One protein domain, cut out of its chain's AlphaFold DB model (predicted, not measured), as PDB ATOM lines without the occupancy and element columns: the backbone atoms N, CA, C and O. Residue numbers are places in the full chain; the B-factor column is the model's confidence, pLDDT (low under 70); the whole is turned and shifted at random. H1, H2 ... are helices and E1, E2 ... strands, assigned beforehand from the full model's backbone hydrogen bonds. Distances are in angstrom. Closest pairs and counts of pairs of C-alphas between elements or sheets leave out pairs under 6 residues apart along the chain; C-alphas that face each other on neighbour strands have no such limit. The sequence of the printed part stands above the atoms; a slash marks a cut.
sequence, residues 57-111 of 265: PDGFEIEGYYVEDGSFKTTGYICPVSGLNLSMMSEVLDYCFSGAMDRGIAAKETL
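This is residues 57 to 111 of the 265 residues of the protein "MBD domain-containing protein" of Dichanthelium oligosanthes (UniProt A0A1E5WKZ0). A two-stranded antiparallel hairpin, E1 and E2, makes one end of a loose rod, with its turn at the tip; two short helices follow, H1 off the E2 side of the hairpin near its open end, and H2 turning away from H1 at a corner to make the other end of the rod. Contacts between the hairpin and the helices are few. The printed part has 55 residues, with two named strands and then two named helices in the order E1, E2, H1, H2; the sheet's order is E1 - E2, and the class is mixed, helices and strands. The whole is loose, with a radius of gyration of the C-alphas of 13.3 A and spans of 45 by 22 by 15 A.

Find C-alpha 61 at (160.966, 151.513, 101.168); from there E1, residues 61 to 66, runs 15.7 A to C-alpha 66 at (164.609, 163.402, 91.578). E2, residues 72 to 78, comes back over 16.2 A from its first to its last C-alpha. H1 is residues 89 to 97, 12.3 A long. H2 is residues 100 to 109, 14.4 A long, and ends at C-alpha 109 at (159.477, 132.156, 108.749).

Begin with the hairpin of E1 and E2, whose directions stand at 155 degrees, antiparallel. C-alphas 64 and 74 face each other at 4.1 A. Look across the pair for N 63 and O 76, 2.9 A apart, and N 73 and O 65, 2.8 A apart, both within hydrogen-bond range. Residues 77 to 78 of E2 also pair, antiparallel, with residues 85 to 86, a short stretch outside the named strands. E2 and H1 have one pair of C-alphas within 8 A, those of Tyr 77 and Val 92, 7.4 A apart. H1 and H2 are close but not clearly touching, their closest C-alphas being those of Tyr 95 and Met 101, 6.8 A apart; they run the same way at a steep tilt of 57 degrees. E1 is apart from H1 and from H2, and E2 is apart from H2. In H1 and H2 every O i to N i+4 pair is within hydrogen-bond range.

Look for the two C-alphas farthest apart at Asp 69 and Thr 110, 46.0 A from each other. The printed part, residues 57 to 111, has no cut. The links E1 to E2, with 5 residues, and H1 to H2, with 2, are tight; the link E2 to H1, with 10 residues, is short. In the B-factor column you will find a mean pLDDT of 74.5 for the printed part, with values under 70 at residues 80 to 84, residue 95 and residues 98 to 111; the mean of H2 is 60.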
ATOM      1  N   PRO A  57     153.441 152.725 106.751       86.38
ATOM      2  CA  PRO A  57     153.869 151.825 107.817       86.38
ATOM      3  C   PRO A  57     155.381 151.613 107.817       86.38
ATOM      4  O   PRO A  57     156.009 151.588 106.753       86.38
ATOM      5  N   ASP A  58     155.960 151.437 109.001       83.25
ATOM      6  CA  ASP A  58     157.401 151.252 109.171       83.25
ATOM      7  C   ASP A  58     157.939 150.083 108.332       83.25
ATOM      8  O   ASP A  58     157.289 149.052 108.144       83.25
ATOM      9  N   GLY A  59     159.154 150.260 107.813       83.00
ATOM     10  CA  GLY A  59     159.854 149.258 107.010       83.00
ATOM     11  C   GLY A  59     159.570 149.308 105.508       83.00
ATOM     12  O   GLY A  59     160.386 148.809 104.750       83.00
ATOM     13  N   PHE A  60     158.489 149.939 105.040       85.19
ATOM     14  CA  PHE A  60     158.320 150.174 103.597       85.19
ATOM     15  C   PHE A  60     159.433 151.066 103.041       85.19
ATOM     16  O   PHE A  60     159.744 152.100 103.639       85.19
ATOM     17  N   GLU A  61     160.003 150.686 101.903       85.25
ATOM     18  CA  GLU A  61     160.966 151.513 101.168       85.25
ATOM     19  C   GLU A  61     160.216 152.380 100.150       85.25
ATOM     20  O   GLU A  61     159.176 151.978  99.629       85.25
ATOM     21  N   ILE A  62     160.707 153.590  99.886       88.94
ATOM     22  CA  ILE A  62     160.092 154.508  98.922       88.94
ATOM     23  C   ILE A  62     160.937 154.477  97.653       88.94
ATOM     24  O   ILE A  62     162.099 154.874  97.671       88.94
ATOM     25  N   GLU A  63     160.350 154.026  96.551       88.06
ATOM     26  CA  GLU A  63     160.974 154.098  95.235       88.06
ATOM     27  C   GLU A  63     160.564 155.406  94.552       88.06
ATOM     28  O   GLU A  63     159.397 155.811  94.579       88.06
ATOM     29  N   GLY A  64     161.522 156.087  93.930       87.00
ATOM     30  CA  GLY A  64     161.266 157.319  93.203       87.00
ATOM     31  C   GLY A  64     162.513 157.888  92.548       87.00
ATOM     32  O   GLY A  64     163.585 157.283  92.567       87.00
ATOM     33  N   TYR A  65     162.368 159.065  91.949       86.38
ATOM     34  CA  TYR A  65     163.460 159.779  91.294       86.38
ATOM     35  C   TYR A  65     163.384 161.280  91.568       86.38
ATOM     36  O   TYR A  65     162.301 161.841  91.744       86.38
ATOM     37  N   TYR A  66     164.538 161.944  91.560       88.06
ATOM     38  CA  TYR A  66     164.609 163.402  91.578       88.06
ATOM     39  C   TYR A  66     164.343 163.964  90.183       88.06
ATOM     40  O   TYR A  66     164.867 163.482  89.178       88.06
ATOM     41  N   VAL A  67     163.512 164.994  90.125       90.50
ATOM     42  CA  VAL A  67     163.261 165.784  88.919       90.50
ATOM     43  C   VAL A  67     164.308 166.902  88.836       90.50
ATOM     44  O   VAL A  67     164.915 167.267  89.838       90.50
ATOM     45  N   GLU A  68     164.538 167.459  87.643       88.88
ATOM     46  CA  GLU A  68     165.500 168.558  87.416       88.88
ATOM     47  C   GLU A  68     165.254 169.801  88.295       88.88
ATOM     48  O   GLU A  68     166.170 170.589  88.519       88.88
ATOM     49  N   ASP A  69     164.034 169.977  88.808       89.00
ATOM     50  CA  ASP A  69     163.665 171.033  89.759       89.00
ATOM     51  C   ASP A  69     164.085 170.729  91.213       89.00
ATOM     52  O   ASP A  69     163.834 171.538  92.106       89.00
ATOM     53  N   GLY A  70     164.726 169.581  91.452       83.06
ATOM     54  CA  GLY A  70     165.127 169.092  92.768       83.06
ATOM     55  C   GLY A  70     164.002 168.416  93.557       83.06
ATOM     56  O   GLY A  70     164.255 167.928  94.655       83.06
ATOM     57  N   SER A  71     162.772 168.344  93.032       85.50
ATOM     58  CA  SER A  71     161.659 167.659  93.693       85.50
ATOM     59  C   SER A  71     161.803 166.145  93.561       85.50
ATOM     60  O   SER A  71     161.944 165.617  92.456       85.50
ATOM     61  N   PHE A  72     161.666 165.424  94.673       85.38
ATOM     62  CA  PHE A  72     161.533 163.969  94.648       85.38
ATOM     63  C   PHE A  72     160.129 163.571  94.174       85.38
ATOM     64  O   PHE A  72     159.123 164.110  94.642       85.38
ATOM     65  N   LYS A  73     160.049 162.632  93.231       86.75
ATOM     66  CA  LYS A  73     158.803 162.006  92.784       86.75
ATOM     67  C   LYS A  73     158.804 160.538  93.157       86.75
ATOM     68  O   LYS A  73     159.546 159.750  92.577       86.75
ATOM     69  N   THR A  74     157.905 160.180  94.063       89.06
ATOM     70  CA  THR A  74     157.621 158.788  94.407       89.06
ATOM     71  C   THR A  74     156.959 158.074  93.233       89.06
ATOM     72  O   THR A  74     155.947 158.538  92.701       89.06
ATOM     73  N   THR A  75     157.523 156.937  92.838       83.50
ATOM     74  CA  THR A  75     156.958 156.010  91.851       83.50
ATOM     75  C   THR A  75     156.310 154.800  92.507       83.50
ATOM     76  O   THR A  75     155.418 154.210  91.902       83.50
ATOM     77  N   GLY A  76     156.683 154.481  93.749       82.81
ATOM     78  CA  GLY A  76     156.012 153.445  94.517       82.81
ATOM     79  C   GLY A  76     156.587 153.207  95.911       82.81
ATOM     80  O   GLY A  76     157.507 153.887  96.363       82.81
ATOM     81  N   TYR A  77     155.985 152.249  96.606       82.81
ATOM     82  CA  TYR A  77     156.254 151.873  97.987       82.81
ATOM     83  C   TYR A  77     156.495 150.370  98.037       82.81
ATOM     84  O   TYR A  77     155.598 149.587  97.728       82.81
ATOM     85  N   ILE A  78     157.692 149.962  98.437       76.38
ATOM     86  CA  ILE A  78     158.121 148.568  98.422       76.38
ATOM     87  C   ILE A  78     157.857 147.950  99.793       76.38
ATOM     88  O   ILE A  78     158.368 148.409 100.816       76.38
ATOM     89  N   CYS A  79     157.051 146.893  99.814       76.12
ATOM     90  CA  CYS A  79     156.772 146.108 101.010       76.12
ATOM     91  C   CYS A  79     158.046 145.394 101.502       76.12
ATOM     92  O   CYS A  79     158.622 144.612 100.743       76.12
ATOM     93  N   PRO A  80     158.448 145.541 102.781       68.75
ATOM     94  CA  PRO A  80     159.698 144.969 103.303       68.75
ATOM     95  C   PRO A  80     159.693 143.441 103.401       68.75
ATOM     96  O   PRO A  80     160.735 142.796 103.530       68.75
ATOM     97  N   VAL A  81     158.501 142.847 103.423       61.66
ATOM     98  CA  VAL A  81     158.329 141.409 103.619       61.66
ATOM     99  C   VAL A  81     158.239 140.699 102.281       61.66
ATOM    100  O   VAL A  81     158.887 139.671 102.092       61.66
ATOM    101  N   SER A  82     157.433 141.243 101.371       58.22
ATOM    102  CA  SER A  82     157.121 140.599 100.105       58.22
ATOM    103  C   SER A  82     157.993 141.107  98.954       58.22
ATOM    104  O   SER A  82     158.282 140.316  98.071       58.22
ATOM    105  N   GLY A  83     158.452 142.365  98.985       62.41
ATOM    106  CA  GLY A  83     159.074 143.045  97.839       62.41
ATOM    107  C   GLY A  83     158.073 143.784  96.941       62.41
ATOM    108  O   GLY A  83     158.463 144.357  95.927       62.41
ATOM    109  N   LEU A  84     156.792 143.812  97.333       59.47
ATOM    110  CA  LEU A  84     155.707 144.340  96.507       59.47
ATOM    111  C   LEU A  84     155.799 145.840  96.361       59.47
ATOM    112  O   LEU A  84     155.682 146.559  97.350       59.47
ATOM    113  N   ASN A  85     155.951 146.285  95.120       76.38
ATOM    114  CA  ASN A  85     155.930 147.688  94.770       76.38
ATOM    115  C   ASN A  85     154.483 148.150  94.552       76.38
ATOM    116  O   ASN A  85     153.817 147.753  93.595       76.38
ATOM    117  N   LEU A  86     153.989 148.957  95.484       78.00
ATOM    118  CA  LEU A  86     152.642 149.509  95.498       78.00
ATOM    119  C   LEU A  86     152.696 150.971  95.082       78.00
ATOM    120  O   LEU A  86     153.481 151.746  95.613       78.00
ATOM    121  N   SER A  87     151.845 151.376  94.149       77.56
ATOM    122  CA  SER A  87     151.936 152.712  93.551       77.56
ATOM    123  C   SER A  87     151.139 153.762  94.327       77.56
ATOM    124  O   SER A  87     151.454 154.954  94.285       77.56
ATOM    125  N   MET A  88     150.102 153.335  95.059       79.88
ATOM    126  CA  MET A  88     149.177 154.235  95.746       79.88
ATOM    127  C   MET A  88     149.102 153.973  97.250       79.88
ATOM    128  O   MET A  88     149.061 152.834  97.706       79.88
ATOM    129  N   MET A  89     148.931 155.050  98.021       85.12
ATOM    130  CA  MET A  89     148.661 154.995  99.464       85.12
ATOM    131  C   MET A  89     147.516 154.033  99.817       85.12
ATOM    132  O   MET A  89     147.622 153.260 100.764       85.12
ATOM    133  N   SER A  90     146.420 154.048  99.054       73.19
ATOM    134  CA  SER A  90     145.287 153.147  99.293       73.19
ATOM    135  C   SER A  90     145.639 151.676  99.086       73.19
ATOM    136  O   SER A  90     145.091 150.833  99.786       73.19
ATOM    137  N   GLU A  91     146.539 151.366  98.152       77.44
ATOM    138  CA  GLU A  91     146.992 149.995  97.901       77.44
ATOM    139  C   GLU A  91     147.865 149.497  99.053       77.44
ATOM    140  O   GLU A  91     147.670 148.379  99.519       77.44
ATOM    141  N   VAL A  92     148.763 150.349  99.566       76.94
ATOM    142  CA  VAL A  92     149.582 150.046 100.752       76.94
ATOM    143  C   VAL A  92     148.698 149.738 101.955       76.94
ATOM    144  O   VAL A  92     148.864 148.709 102.606       76.94
ATOM    145  N   LEU A  93     147.719 150.601 102.229       81.69
ATOM    146  CA  LEU A  93     146.829 150.413 103.369       81.69
ATOM    147  C   LEU A  93     145.938 149.174 103.204       81.69
ATOM    148  O   LEU A  93     145.824 148.398 104.148       81.69
ATOM    149  N   ASP A  94     145.344 148.946 102.028       73.44
ATOM    150  CA  ASP A  94     144.530 147.749 101.768       73.44
ATOM    151  C   ASP A  94     145.361 146.465 101.916       73.44
ATOM    152  O   ASP A  94     144.944 145.518 102.586       73.44
ATOM    153  N   TYR A  95     146.591 146.468 101.396       68.38
ATOM    154  CA  TYR A  95     147.531 145.365 101.554       68.38
ATOM    155  C   TYR A  95     147.833 145.079 103.033       68.38
ATOM    156  O   TYR A  95     147.691 143.936 103.478       68.38
ATOM    157  N   CYS A  96     148.160 146.105 103.823       72.50
ATOM    158  CA  CYS A  96     148.418 145.957 105.256       72.50
ATOM    159  C   CYS A  96     147.177 145.476 106.028       72.50
ATOM    160  O   CYS A  96     147.268 144.522 106.800       72.50
ATOM    161  N   PHE A  97     146.003 146.074 105.799       75.94
ATOM    162  CA  PHE A  97     144.776 145.730 106.531       75.94
ATOM    163  C   PHE A  97     144.146 144.401 106.103       75.94
ATOM    164  O   PHE A  97     143.430 143.783 106.890       75.94
ATOM    165  N   SER A  98     144.431 143.912 104.894       66.25
ATOM    166  CA  SER A  98     143.993 142.584 104.442       66.25
ATOM    167  C   SER A  98     144.693 141.426 105.177       66.25
ATOM    168  O   SER A  98     144.354 140.253 104.975       66.25
ATOM    169  N   GLY A  99     145.702 141.723 106.005       60.06
ATOM    170  CA  GLY A  99     146.564 140.743 106.668       60.06
ATOM    171  C   GLY A  99     147.549 140.056 105.717       60.06
ATOM    172  O   GLY A  99     148.146 139.046 106.089       60.06
ATOM    173  N   ALA A 100     147.693 140.548 104.481       56.41
ATOM    174  CA  ALA A 100     148.625 139.984 103.504       56.41
ATOM    175  C   ALA A 100     150.077 140.122 103.978       56.41
ATOM    176  O   ALA A 100     150.863 139.199 103.805       56.41
ATOM    177  N   MET A 101     150.396 141.221 104.667       62.41
ATOM    178  CA  MET A 101     151.691 141.438 105.314       62.41
ATOM    179  C   MET A 101     151.989 140.394 106.407       62.41
ATOM    180  O   MET A 101     153.090 139.854 106.451       62.41
ATOM    181  N   ASP A 102     151.013 140.054 107.253       63.22
ATOM    182  CA  ASP A 102     151.198 139.058 108.322       63.22
ATOM    183  C   ASP A 102     151.369 137.644 107.754       63.22
ATOM    184  O   ASP A 102     152.203 136.868 108.222       63.22
ATOM    185  N   ARG A 103     150.609 137.317 106.696       60.62
ATOM    186  CA  ARG A 103     150.798 136.079 105.920       60.62
ATOM    187  C   ARG A 103     152.185 136.051 105.270       60.62
ATOM    188  O   ARG A 103     152.851 135.023 105.342       60.62
ATOM    189  N   GLY A 104     152.611 137.206 104.751       58.69
ATOM    190  CA  GLY A 104     153.985 137.623 104.460       58.69
ATOM    191  C   GLY A 104     155.029 137.030 105.387       58.69
ATOM    192  O   GLY A 104     155.876 136.214 105.019       58.69
ATOM    193  N   ILE A 105     154.950 137.507 106.619       62.69
ATOM    194  CA  ILE A 105     155.922 137.245 107.669       62.69
ATOM    195  C   ILE A 105     155.882 135.763 108.040       62.69
ATOM    196  O   ILE A 105     156.919 135.103 108.023       62.69
ATOM    197  N   ALA A 106     154.685 135.219 108.268       59.22
ATOM    198  CA  ALA A 106     154.508 133.823 108.656       59.22
ATOM    199  C   ALA A 106     155.042 132.843 107.598       59.22
ATOM    200  O   ALA A 106     155.665 131.843 107.943       59.22
ATOM    201  N   ALA A 107     154.838 133.117 106.307       53.72
ATOM    202  CA  ALA A 107     155.366 132.256 105.256       53.72
ATOM    203  C   ALA A 107     156.893 132.363 105.145       53.72
ATOM    204  O   ALA A 107     157.558 131.341 104.959       53.72
ATOM    205  N   LYS A 108     157.459 133.567 105.307       56.41
ATOM    206  CA  LYS A 108     158.913 133.780 105.306       56.41
ATOM    207  C   LYS A 108     159.599 133.003 106.431       56.41
ATOM    208  O   LYS A 108     160.638 132.399 106.196       56.41
ATOM    209  N   GLU A 109     158.988 132.948 107.611       62.59
ATOM    210  CA  GLU A 109     159.477 132.156 108.749       62.59
ATOM    211  C   GLU A 109     159.433 130.637 108.506       62.59
ATOM    212  O   GLU A 109     160.149 129.888 109.165       62.59
ATOM    213  N   THR A 110     158.630 130.169 107.544       54.66
ATOM    214  CA  THR A 110     158.522 128.743 107.184       54.66
ATOM    215  C   THR A 110     159.373 128.326 105.981       54.66
ATOM    216  O   THR A 110     159.381 127.148 105.634       54.66
ATOM    217  N   LEU A 111     160.104 129.252 105.344       50.97
ATOM    218  CA  LEU A 111     160.915 128.960 104.150       50.97
ATOM    219  C   LEU A 111     162.018 127.923 104.401       50.97
ATOM    220  O   LEU A 111     162.330 127.151 103.499       50.97
TER     221      LEU A 111